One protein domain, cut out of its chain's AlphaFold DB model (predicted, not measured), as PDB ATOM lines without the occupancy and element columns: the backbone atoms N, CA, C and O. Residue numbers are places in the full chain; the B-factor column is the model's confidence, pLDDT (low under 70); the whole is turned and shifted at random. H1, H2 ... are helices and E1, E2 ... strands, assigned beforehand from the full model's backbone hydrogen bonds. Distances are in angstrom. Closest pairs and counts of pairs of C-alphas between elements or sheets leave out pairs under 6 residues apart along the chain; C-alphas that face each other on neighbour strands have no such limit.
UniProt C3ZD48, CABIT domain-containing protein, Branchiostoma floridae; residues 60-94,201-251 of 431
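Overview. This is residues 60 to 94 and 201 to 251 of the 431 residues of the protein "CABIT domain-containing protein" of Branchiostoma floridae (UniProt C3ZD48). What shape do these atoms make? One strongly twisted sheet of six strands forms the body, with a short helix, H1, packed on it mostly at E3. A long loop, residues 230 to 242, joins E5 to E6. What is it built of? The printed part has 86 residues with one named helix and six named strands, in the order E1 E2 E3 E4 H1 E5 E6, mostly strand; the sheet runs E2 E1 E6 E5 E3 E4, all antiparallel. It is compact, with a radius of gyration of the C-alphas of 11.7 A, and spans 30 by 29 by 24 A.

Arrangement. How do the strands pair? Edge strand E2, residues 71 to 80, neighbours E1, residues 60 to 66, with N 62 and O 77 2.9 A apart, and E1 neighbours E6, residues 243 to 251, with N 63 and O 245 3.0 A apart. E6 neighbours E5, residues 223 to 229, with N 225 and O 244 2.8 A apart. E5 neighbours E3, residues 86 to 92, with N 88 and O 226 2.8 A apart, and E3 neighbours edge strand E4, residues 202 to 205, with N 91 and O 204 2.9 A apart. Where is the helix? H1, residues 212 to 218, with every O i to N i+4 pair within hydrogen-bond range, is on the sheet at a height of 7.6 A; its closest C-alpha pair with E3 is Leu 212 and Phe 87, 6.4 A. E4, H1 and E5 form a split strand-helix-strand unit, two strands running the same way with E3 between them, its crossover right-handed.

Along the chain. Where does the printed part begin and end? C-alpha 60 of E1 is at (204.469, 196.296, 180.327) and C-alpha 251 of E6 at (202.175, 188.003, 177.734). Which strands are longest? E2 measures 23.1 A and bends by 76 degrees at residue 74; E6 measures 22.7 A and bends by 59 degrees at residue 247.

Size, cuts and confidence. Is anything missing? Residues 95 to 200 are not printed, and C-alphas 94 and 201 are 9.5 A apart. Where is confidence low? The pLDDT is under 70 in 23 residues, among them 201 to 207 and 234 to 238, the latter in the long link from E5 to E6.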
ATOM      1  N   ALA A  60     204.880 195.797 179.030       81.75
ATOM      2  CA  ALA A  60     204.469 196.296 180.327       81.75
ATOM      3  C   ALA A  60     203.232 197.175 180.125       81.75
ATOM      4  O   ALA A  60     203.280 198.179 179.410       81.75
ATOM      5  N   VAL A  61     202.120 196.780 180.742       78.62
ATOM      6  CA  VAL A  61     200.874 197.543 180.703       78.62
ATOM      7  C   VAL A  61     200.847 198.486 181.895       78.62
ATOM      8  O   VAL A  61     201.060 198.061 183.037       78.62
ATOM      9  N   GLY A  62     200.589 199.765 181.644       80.31
ATOM     10  CA  GLY A  62     200.576 200.789 182.681       80.31
ATOM     11  C   GLY A  62     199.768 202.025 182.320       80.31
ATOM     12  O   GLY A  62     199.161 202.087 181.260       80.31
ATOM     13  N   ARG A  63     199.743 203.022 183.202       80.06
ATOM     14  CA  ARG A  63     199.087 204.323 182.968       80.06
ATOM     15  C   ARG A  63     199.927 205.454 183.532       80.06
ATOM     16  O   ARG A  63     200.674 205.249 184.491       80.06
ATOM     17  N   SER A  64     199.793 206.643 182.946       82.50
ATOM     18  CA  SER A  64     200.446 207.836 183.487       82.50
ATOM     19  C   SER A  64     199.855 208.227 184.840       82.50
ATOM     20  O   SER A  64     198.686 207.976 185.130       82.50
ATOM     21  N   LEU A  65     200.677 208.854 185.676       83.50
ATOM     22  CA  LEU A  65     200.299 209.380 186.984       83.50
ATOM     23  C   LEU A  65     200.467 210.900 186.994       83.50
ATOM     24  O   LEU A  65     201.552 211.398 186.701       83.50
ATOM     25  N   ALA A  66     199.429 211.637 187.383       80.62
ATOM     26  CA  ALA A  66     199.470 213.093 187.499       80.62
ATOM     27  C   ALA A  66     199.265 213.588 188.932       80.62
ATOM     28  O   ALA A  66     198.582 212.969 189.756       80.62
ATOM     29  N   GLY A  67     199.817 214.776 189.182       71.56
ATOM     30  CA  GLY A  67     199.652 215.517 190.425       71.56
ATOM     31  C   GLY A  67     200.340 214.876 191.631       71.56
ATOM     32  O   GLY A  67     200.925 213.795 191.570       71.56
ATOM     33  N   ASN A  68     200.237 215.561 192.766       63.69
ATOM     34  CA  ASN A  68     200.925 215.173 194.002       63.69
ATOM     35  C   ASN A  68     200.389 213.854 194.578       63.69
ATOM     36  O   ASN A  68     201.146 213.075 195.147       63.69
ATOM     37  N   ASN A  69     199.101 213.575 194.355       59.47
ATOM     38  CA  ASN A  69     198.438 212.350 194.801       59.47
ATOM     39  C   ASN A  69     198.586 211.193 193.804       59.47
ATOM     40  O   ASN A  69     197.969 210.150 194.007       59.47
ATOM     41  N   ARG A  70     199.358 211.381 192.719       69.38
ATOM     42  CA  ARG A  70     199.629 210.358 191.697       69.38
ATOM     43  C   ARG A  70     198.348 209.680 191.230       69.38
ATOM     44  O   ARG A  70     198.176 208.468 191.325       69.38
ATOM     45  N   THR A  71     197.419 210.503 190.770       73.69
ATOM     46  CA  THR A  71     196.155 210.009 190.233       73.69
ATOM     47  C   THR A  71     196.429 209.426 188.855       73.69
ATOM     48  O   THR A  71     197.152 210.042 188.072       73.69
ATOM     49  N   LEU A  72     195.881 208.246 188.562       76.56
ATOM     50  CA  LEU A  72     195.954 207.671 187.223       76.56
ATOM     51  C   LEU A  72     195.297 208.628 186.225       76.56
ATOM     52  O   LEU A  72     194.157 209.051 186.417       76.56
ATOM     53  N   VAL A  73     196.016 208.954 185.158       73.62
ATOM     54  CA  VAL A  73     195.542 209.793 184.057       73.62
ATOM     55  C   VAL A  73     195.848 209.135 182.721       73.62
ATOM     56  O   VAL A  73     196.730 208.281 182.614       73.62
ATOM     57  N   GLY A  74     195.108 209.546 181.695       69.69
ATOM     58  CA  GLY A  74     195.336 209.076 180.333       69.69
ATOM     59  C   GLY A  74     194.875 207.646 180.074       69.69
ATOM     60  O   GLY A  74     194.419 206.971 180.998       69.69
ATOM     61  N   PRO A  75     194.947 207.173 178.825       65.88
ATOM     62  CA  PRO A  75     194.585 205.806 178.467       65.88
ATOM     63  C   PRO A  75     195.576 204.780 179.039       65.88
ATOM     64  O   PRO A  75     196.662 205.127 179.506       65.88
ATOM     65  N   TRP A  76     195.198 203.500 178.989       68.25
ATOM     66  CA  TRP A  76     196.136 202.400 179.215       68.25
ATOM     67  C   TRP A  76     197.242 202.421 178.160       68.25
ATOM     68  O   TRP A  76     196.980 202.514 176.962       68.25
ATOM     69  N   LEU A  77     198.477 202.323 178.631       75.25
ATOM     70  CA  LEU A  77     199.696 202.309 177.845       75.25
ATOM     71  C   LEU A  77     200.217 200.880 177.763       75.25
ATOM     72  O   LEU A  77     200.380 200.218 178.788       75.25
ATOM     73  N   SER A  78     200.541 200.448 176.551       75.88
ATOM     74  CA  SER A  78     201.234 199.188 176.296       75.88
ATOM     75  C   SER A  78     202.654 199.504 175.854       75.88
ATOM     76  O   SER A  78     202.887 199.858 174.699       75.88
ATOM     77  N   LEU A  79     203.606 199.400 176.779       78.19
ATOM     78  CA  LEU A  79     205.013 199.696 176.519       78.19
ATOM     79  C   LEU A  79     205.753 198.407 176.144       78.19
ATOM     80  O   LEU A  79     205.836 197.512 176.990       78.19
ATOM     81  N   PRO A  80     206.295 198.281 174.918       77.81
ATOM     82  CA  PRO A  80     207.147 197.148 174.574       77.81
ATOM     83  C   PRO A  80     208.322 197.046 175.549       77.81
ATOM     84  O   PRO A  80     208.924 198.062 175.885       77.81
ATOM     85  N   LEU A  81     208.732 195.848 175.965       79.62
ATOM     86  CA  LEU A  81     209.973 195.721 176.751       79.62
ATOM     87  C   LEU A  81     211.212 196.190 175.959       79.62
ATOM     88  O   LEU A  81     212.184 196.641 176.555       79.62
ATOM     89  N   SER A  82     211.134 196.164 174.623       73.12
ATOM     90  CA  SER A  82     212.112 196.727 173.682       73.12
ATOM     91  C   SER A  82     212.069 198.259 173.566       73.12
ATOM     92  O   SER A  82     212.781 198.821 172.730       73.12
ATOM     93  N   TYR A  83     211.227 198.945 174.350       79.25
ATOM     94  CA  TYR A  83     211.063 200.393 174.277       79.25
ATOM     95  C   TYR A  83     212.401 201.112 174.455       79.25
ATOM     96  O   TYR A  83     213.099 200.921 175.451       79.25
ATOM     97  N   ASN A  84     212.742 201.966 173.487       71.62
ATOM     98  CA  ASN A  84     214.004 202.696 173.467       71.62
ATOM     99  C   ASN A  84     213.928 203.956 174.343       71.62
ATOM    100  O   ASN A  84     214.002 205.084 173.855       71.62
ATOM    101  N   GLY A  85     213.718 203.742 175.638       81.44
ATOM    102  CA  GLY A  85     213.708 204.774 176.665       81.44
ATOM    103  C   GLY A  85     214.408 204.288 177.924       81.44
ATOM    104  O   GLY A  85     214.540 203.080 178.149       81.44
ATOM    105  N   LYS A  86     214.856 205.238 178.742       87.69
ATOM    106  CA  LYS A  86     215.408 204.948 180.064       87.69
ATOM    107  C   LYS A  86     214.424 205.336 181.142       87.69
ATOM    108  O   LYS A  86     213.712 206.338 181.032       87.69
ATOM    109  N   PHE A  87     214.410 204.529 182.187       91.00
ATOM    110  CA  PHE A  87     213.476 204.645 183.282       91.00
ATOM    111  C   PHE A  87     214.220 204.587 184.606       91.00
ATOM    112  O   PHE A  87     215.194 203.855 184.767       91.00
ATOM    113  N   THR A  88     213.718 205.327 185.583       89.00
ATOM    114  CA  THR A  88     214.110 205.181 186.979       89.00
ATOM    115  C   THR A  88     212.955 204.573 187.756       89.00
ATOM    116  O   THR A  88     211.839 205.100 187.738       89.00
ATOM    117  N   TYR A  89     213.218 203.487 188.479       86.31
ATOM    118  CA  TYR A  89     212.250 202.915 189.409       86.31
ATOM    119  C   TYR A  89     211.995 203.881 190.577       86.31
ATOM    120  O   TYR A  89     212.927 204.380 191.206       86.31
ATOM    121  N   LEU A  90     210.726 204.163 190.868       82.75
ATOM    122  CA  LEU A  90     210.321 204.938 192.034       82.75
ATOM    123  C   LEU A  90     209.872 203.965 193.124       82.75
ATOM    124  O   LEU A  90     208.865 203.277 192.966       82.75
ATOM    125  N   GLN A  91     210.621 203.917 194.227       70.44
ATOM    126  CA  GLN A  91     210.334 203.020 195.341       70.44
ATOM    127  C   GLN A  91     209.044 203.437 196.036       70.44
ATOM    128  O   GLN A  91     208.975 204.487 196.678       70.44
ATOM    129  N   ASP A  92     208.028 202.596 195.905       67.94
ATOM    130  CA  ASP A  92     206.781 202.699 196.649       67.94
ATOM    131  C   ASP A  92     207.018 202.338 198.130       67.94
ATOM    132  O   ASP A  92     207.879 201.518 198.459       67.94
ATOM    133  N   THR A  93     206.255 202.958 199.037       64.19
ATOM    134  CA  THR A  93     206.356 202.685 200.483       64.19
ATOM    135  C   THR A  93     206.150 201.185 200.733       64.19
ATOM    136  O   THR A  93     205.139 200.639 200.286       64.19
ATOM    137  N   PRO A  94     207.061 200.489 201.435       57.66
ATOM    138  CA  PRO A  94     206.954 199.046 201.610       57.66
ATOM    139  C   PRO A  94     205.683 198.673 202.386       57.66
ATOM    140  O   PRO A  94     205.462 199.134 203.505       57.66
ATOM    141  N   GLY A 201     202.236 206.284 198.513       60.19
ATOM    142  CA  GLY A 201     203.363 207.215 198.425       60.19
ATOM    143  C   GLY A 201     204.673 206.553 198.008       60.19
ATOM    144  O   GLY A 201     204.874 205.358 198.232       60.19
ATOM    145  N   VAL A 202     205.571 207.357 197.429       60.44
ATOM    146  CA  VAL A 202     206.940 206.959 197.073       60.44
ATOM    147  C   VAL A 202     207.932 207.504 198.080       60.44
ATOM    148  O   VAL A 202     207.910 208.690 198.402       60.44
ATOM    149  N   THR A 203     208.807 206.625 198.550       57.75
ATOM    150  CA  THR A 203     209.809 206.904 199.581       57.75
ATOM    151  C   THR A 203     211.186 207.212 199.005       57.75
ATOM    152  O   THR A 203     212.046 207.690 199.739       57.75
ATOM    153  N   GLY A 204     211.412 206.980 197.707       61.19
ATOM    154  CA  GLY A 204     212.699 207.260 197.070       61.19
ATOM    155  C   GLY A 204     212.693 207.111 195.550       61.19
ATOM    156  O   GLY A 204     211.845 206.429 194.972       61.19
ATOM    157  N   LYS A 205     213.654 207.762 194.895       68.31
ATOM    158  CA  LYS A 205     213.984 207.558 193.480       68.31
ATOM    159  C   LYS A 205     215.161 206.578 193.425       68.31
ATOM    160  O   LYS A 205     216.111 206.759 194.180       68.31
ATOM    161  N   GLY A 206     215.084 205.548 192.583       64.19
ATOM    162  CA  GLY A 206     216.223 204.673 192.307       64.19
ATOM    163  C   GLY A 206     217.419 205.477 191.792       64.19
ATOM    164  O   GLY A 206     217.242 206.510 191.147       64.19
ATOM    165  N   GLU A 207     218.632 205.041 192.114       65.69
ATOM    166  CA  GLU A 207     219.847 205.786 191.758       65.69
ATOM    167  C   GLU A 207     220.258 205.580 190.290       65.69
ATOM    168  O   GLU A 207     220.918 206.445 189.719       65.69
ATOM    169  N   GLU A 208     219.820 204.484 189.659       78.12
ATOM    170  CA  GLU A 208     220.219 204.104 188.301       78.12
ATOM    171  C   GLU A 208     219.085 204.258 187.276       78.12
ATOM    172  O   GLU A 208     217.903 204.027 187.551       78.12
ATOM    173  N   GLU A 209     219.473 204.663 186.066       85.56
ATOM    174  CA  GLU A 209     218.616 204.660 184.886       85.56
ATOM    175  C   GLU A 209     218.782 203.350 184.126       85.56
ATOM    176  O   GLU A 209     219.891 202.974 183.738       85.56
ATOM    177  N   GLU A 210     217.672 202.674 183.861       88.69
ATOM    178  CA  GLU A 210     217.677 201.343 183.271       88.69
ATOM    179  C   GLU A 210     216.651 201.207 182.147       88.69
ATOM    180  O   GLU A 210     215.732 202.019 182.000       88.69
ATOM    181  N   SER A 211     216.801 200.159 181.333       88.06
ATOM    182  CA  SER A 211     215.778 199.793 180.358       88.06
ATOM    183  C   SER A 211     214.538 199.238 181.061       88.06
ATOM    184  O   SER A 211     214.616 198.630 182.131       88.06
ATOM    185  N   LEU A 212     213.380 199.391 180.416       86.88
ATOM    186  CA  LEU A 212     212.118 198.850 180.924       86.88
ATOM    187  C   LEU A 212     212.187 197.330 181.147       86.88
ATOM    188  O   LEU A 212     211.666 196.826 182.139       86.88
ATOM    189  N   GLU A 213     212.862 196.608 180.247       88.31
ATOM    190  CA  GLU A 213     213.087 195.165 180.359       88.31
ATOM    191  C   GLU A 213     213.815 194.790 181.654       88.31
ATOM    192  O   GLU A 213     213.362 193.889 182.361       88.31
ATOM    193  N   LYS A 214     214.899 195.500 181.994       87.38
ATOM    194  CA  LYS A 214     215.688 195.220 183.200       87.38
ATOM    195  C   LYS A 214     214.876 195.497 184.464       87.38
ATOM    196  O   LYS A 214     214.757 194.616 185.314       87.38
ATOM    197  N   ILE A 215     214.207 196.651 184.526       88.31
ATOM    198  CA  ILE A 215     213.372 197.022 185.677       88.31
ATOM    199  C   ILE A 215     212.290 195.973 185.919       88.31
ATOM    200  O   ILE A 215     212.113 195.533 187.052       88.31
ATOM    201  N   VAL A 216     211.566 195.552 184.882       87.25
ATOM    202  CA  VAL A 216     210.466 194.591 185.042       87.25
ATOM    203  C   VAL A 216     210.971 193.161 185.288       87.25
ATOM    204  O   VAL A 216     210.256 192.363 185.893       87.25
ATOM    205  N   ALA A 217     212.192 192.822 184.862       85.62
ATOM    206  CA  ALA A 217     212.818 191.537 185.174       85.62
ATOM    207  C   ALA A 217     213.283 191.448 186.639       85.62
ATOM    208  O   ALA A 217     213.159 190.392 187.262       85.62
ATOM    209  N   GLU A 218     213.803 192.546 187.188       85.69
ATOM    210  CA  GLU A 218     214.364 192.600 188.545       85.69
ATOM    211  C   GLU A 218     213.319 192.957 189.611       85.69
ATOM    212  O   GLU A 218     213.452 192.578 190.778       85.69
ATOM    213  N   ASN A 219     212.242 193.636 189.214       81.38
ATOM    214  CA  ASN A 219     211.203 194.113 190.116       81.38
ATOM    215  C   ASN A 219     209.862 193.428 189.856       81.38
ATOM    216  O   ASN A 219     209.528 192.982 188.762       81.38
ATOM    217  N   ARG A 220     209.037 193.362 190.900       77.75
ATOM    218  CA  ARG A 220     207.701 192.764 190.823       77.75
ATOM    219  C   ARG A 220     206.664 193.849 190.555       77.75
ATOM    220  O   ARG A 220     206.603 194.830 191.280       77.75
ATOM    221  N   LEU A 221     205.803 193.626 189.563       80.69
ATOM    222  CA  LEU A 221     204.653 194.489 189.279       80.69
ATOM    223  C   LEU A 221     203.519 194.292 190.312       80.69
ATOM    224  O   LEU A 221     203.299 193.152 190.750       80.69
ATOM    225  N   PRO A 222     202.703 195.320 190.623       82.44
ATOM    226  CA  PRO A 222     202.736 196.668 190.060       82.44
ATOM    227  C   PRO A 222     203.871 197.520 190.645       82.44
ATOM    228  O   PRO A 222     204.243 197.332 191.799       82.44
ATOM    229  N   LEU A 223     204.413 198.449 189.857       84.25
ATOM    230  CA  LEU A 223     205.475 199.362 190.290       84.25
ATOM    231  C   LEU A 223     205.378 200.705 189.568       84.25
ATOM    232  O   LEU A 223     204.758 200.800 188.508       84.25
ATOM    233  N   THR A 224     206.000 201.744 190.121       87.19
ATOM    234  CA  THR A 224     206.036 203.068 189.487       87.19
ATOM    235  C   THR A 224     207.401 203.343 188.863       87.19
ATOM    236  O   THR A 224     208.424 203.188 189.525       87.19
ATOM    237  N   VAL A 225     207.429 203.802 187.613       88.69
ATOM    238  CA  VAL A 225     208.643 204.281 186.937       88.69
ATOM    239  C   VAL A 225     208.517 205.747 186.546       88.69
ATOM    240  O   VAL A 225     207.422 206.245 186.288       88.69
ATOM    241  N   LEU A 226     209.649 206.435 186.479       89.12
ATOM    242  CA  LEU A 226     209.797 207.724 185.816       89.12
ATOM    243  C   LEU A 226     210.584 207.501 184.529       89.12
ATOM    244  O   LEU A 226     211.714 207.027 184.599       89.12
ATOM    245  N   GLN A 227     210.024 207.857 183.381       88.88
ATOM    246  CA  GLN A 227     210.785 207.930 182.144       88.88
ATOM    247  C   GLN A 227     211.707 209.152 182.189       88.88
ATOM    248  O   GLN A 227     211.241 210.275 182.390       88.88
ATOM    249  N   THR A 228     213.008 208.930 182.019       86.06
ATOM    250  CA  THR A 228     214.028 209.987 182.033       86.06
ATOM    251  C   THR A 228     214.586 210.283 180.646       86.06
ATOM    252  O   THR A 228     214.898 211.434 180.355       86.06
ATOM    253  N   GLU A 229     214.639 209.278 179.767       83.12
ATOM    254  CA  GLU A 229     215.058 209.426 178.370       83.12
ATOM    255  C   GLU A 229     214.138 208.646 177.417       83.12
ATOM    256  O   GLU A 229     213.461 207.690 177.807       83.12
ATOM    257  N   GLY A 230     214.159 209.025 176.140       75.94
ATOM    258  CA  GLY A 230     213.368 208.416 175.071       75.94
ATOM    259  C   GLY A 230     212.162 209.260 174.672       75.94
ATOM    260  O   GLY A 230     211.826 210.246 175.328       75.94
ATOM    261  N   ASP A 231     211.517 208.863 173.581       74.56
ATOM    262  CA  ASP A 231     210.332 209.554 173.076       74.56
ATOM    263  C   ASP A 231     209.148 209.398 174.038       74.56
ATOM    264  O   ASP A 231     209.151 208.535 174.916       74.56
ATOM    265  N   ILE A 232     208.120 210.230 173.894       74.62
ATOM    266  CA  ILE A 232     206.856 210.025 174.607       74.62
ATOM    267  C   ILE A 232     206.222 208.737 174.065       74.62
ATOM    268  O   ILE A 232     206.156 208.579 172.839       74.62
ATOM    269  N   PRO A 233     205.759 207.808 174.924       71.38
ATOM    270  CA  PRO A 233     205.125 206.604 174.433       71.38
ATOM    271  C   PRO A 233     203.926 206.950 173.560       71.38
ATOM    272  O   PRO A 233     203.174 207.890 173.817       71.38
ATOM    273  N   LYS A 234     203.751 206.187 172.491       65.12
ATOM    274  CA  LYS A 234     202.688 206.453 171.523       65.12
ATOM    275  C   LYS A 234     201.323 206.243 172.172       65.12
ATOM    276  O   LYS A 234     201.191 205.443 173.099       65.12
ATOM    277  N   PHE A 235     200.312 206.944 171.662       61.59
ATOM    278  CA  PHE A 235     198.920 206.841 172.126       61.59
ATOM    279  C   PHE A 235     198.680 207.373 173.549       61.59
ATOM    280  O   PHE A 235     197.648 207.082 174.149       61.59
ATOM    281  N   CYS A 236     199.603 208.179 174.084       59.31
ATOM    282  CA  CYS A 236     199.398 208.879 175.353       59.31
ATOM    283  C   CYS A 236     198.719 210.248 175.185       59.31
ATOM    284  O   CYS A 236     198.150 210.760 176.155       59.31
ATOM    285  N   GLY A 237     198.801 210.863 173.996       61.91
ATOM    286  CA  GLY A 237     198.396 212.253 173.779       61.91
ATOM    287  C   GLY A 237     198.986 213.204 174.831       61.91
ATOM    288  O   GLY A 237     200.071 212.976 175.367       61.91
ATOM    289  N   ASP A 238     198.212 214.220 175.214       68.19
ATOM    290  CA  ASP A 238     198.623 215.247 176.189       68.19
ATOM    291  C   ASP A 238     198.599 214.769 177.655       68.19
ATOM    292  O   ASP A 238     198.867 215.534 178.581       68.19
ATOM    293  N   THR A 239     198.242 213.505 177.901       72.62
ATOM    294  CA  THR A 239     198.087 212.962 179.263       72.62
ATOM    295  C   THR A 239     199.355 212.312 179.810       72.62
ATOM    296  O   THR A 239     199.374 211.868 180.961       72.62
ATOM    297  N   PHE A 240     200.416 212.263 179.002       81.56
ATOM    298  CA  PHE A 240     201.701 211.727 179.416       81.56
ATOM    299  C   PHE A 240     202.420 212.664 180.384       81.56
ATOM    300  O   PHE A 240     202.730 213.805 180.053       81.56
ATOM    301  N   THR A 241     202.743 212.167 181.574       83.50
ATOM    302  CA  THR A 241     203.408 212.968 182.616       83.50
ATOM    303  C   THR A 241     204.876 212.604 182.822       83.50
ATOM    304  O   THR A 241     205.537 213.187 183.679       83.50
ATOM    305  N   GLY A 242     205.384 211.598 182.105       83.88
ATOM    306  CA  GLY A 242     206.684 210.983 182.380       83.88
ATOM    307  C   GLY A 242     206.656 209.957 183.516       83.88
ATOM    308  O   GLY A 242     207.532 209.101 183.574       83.88
ATOM    309  N   VAL A 243     205.656 209.983 184.403       87.62
ATOM    310  CA  VAL A 243     205.538 209.040 185.525       87.62
ATOM    311  C   VAL A 243     204.488 207.991 185.196       87.62
ATOM    312  O   VAL A 243     203.336 208.332 184.952       87.62
ATOM    313  N   ILE A 244     204.858 206.713 185.232       87.06
ATOM    314  CA  ILE A 244     204.015 205.609 184.770       87.06
ATOM    315  C   ILE A 244     203.880 204.565 185.880       87.06
ATOM    316  O   ILE A 244     204.878 204.067 186.402       87.06
ATOM    317  N   ARG A 245     202.644 204.190 186.220       86.19
ATOM    318  CA  ARG A 245     202.358 202.999 187.029       86.19
ATOM    319  C   ARG A 245     202.266 201.796 186.103       86.19
ATOM    320  O   ARG A 245     201.312 201.689 185.339       86.19
ATOM    321  N   LEU A 246     203.231 200.890 186.183       86.00
ATOM    322  CA  LEU A 246     203.187 199.595 185.510       86.00
ATOM    323  C   LEU A 246     202.364 198.632 186.368       86.00
ATOM    324  O   LEU A 246     202.698 198.400 187.527       86.00
ATOM    325  N   ALA A 247     201.291 198.072 185.820       78.38
ATOM    326  CA  ALA A 247     200.347 197.233 186.556       78.38
ATOM    327  C   ALA A 247     200.678 195.737 186.431       78.38
ATOM    328  O   ALA A 247     200.744 194.998 187.425       78.38
ATOM    329  N   HIS A 248     200.887 195.283 185.197       75.12
ATOM    330  CA  HIS A 248     201.148 193.886 184.875       75.12
ATOM    331  C   HIS A 248     201.916 193.744 183.556       75.12
ATOM    332  O   HIS A 248     202.016 194.677 182.762       75.12
ATOM    333  N   LEU A 249     202.479 192.554 183.352       79.88
ATOM    334  CA  LEU A 249     203.022 192.145 182.067       79.88
ATOM    335  C   LEU A 249     201.885 191.543 181.250       79.88
ATOM    336  O   LEU A 249     201.261 190.576 181.695       79.88
ATOM    337  N   ALA A 250     201.642 192.085 180.065       68.75
ATOM    338  CA  ALA A 250     200.887 191.365 179.057       68.75
ATOM    339  C   ALA A 250     201.838 190.358 178.389       68.75
ATOM    340  O   ALA A 250     202.938 190.709 177.947       68.75
ATOM    341  N   ASN A 251     201.431 189.085 178.381       60.50
ATOM    342  CA  ASN A 251     202.175 188.003 177.734       60.50
ATOM    343  C   ASN A 251     202.355 188.280 176.237       60.50
ATOM    344  O   ASN A 251     201.619 189.082 175.678       60.50
TER     345      ASN A 251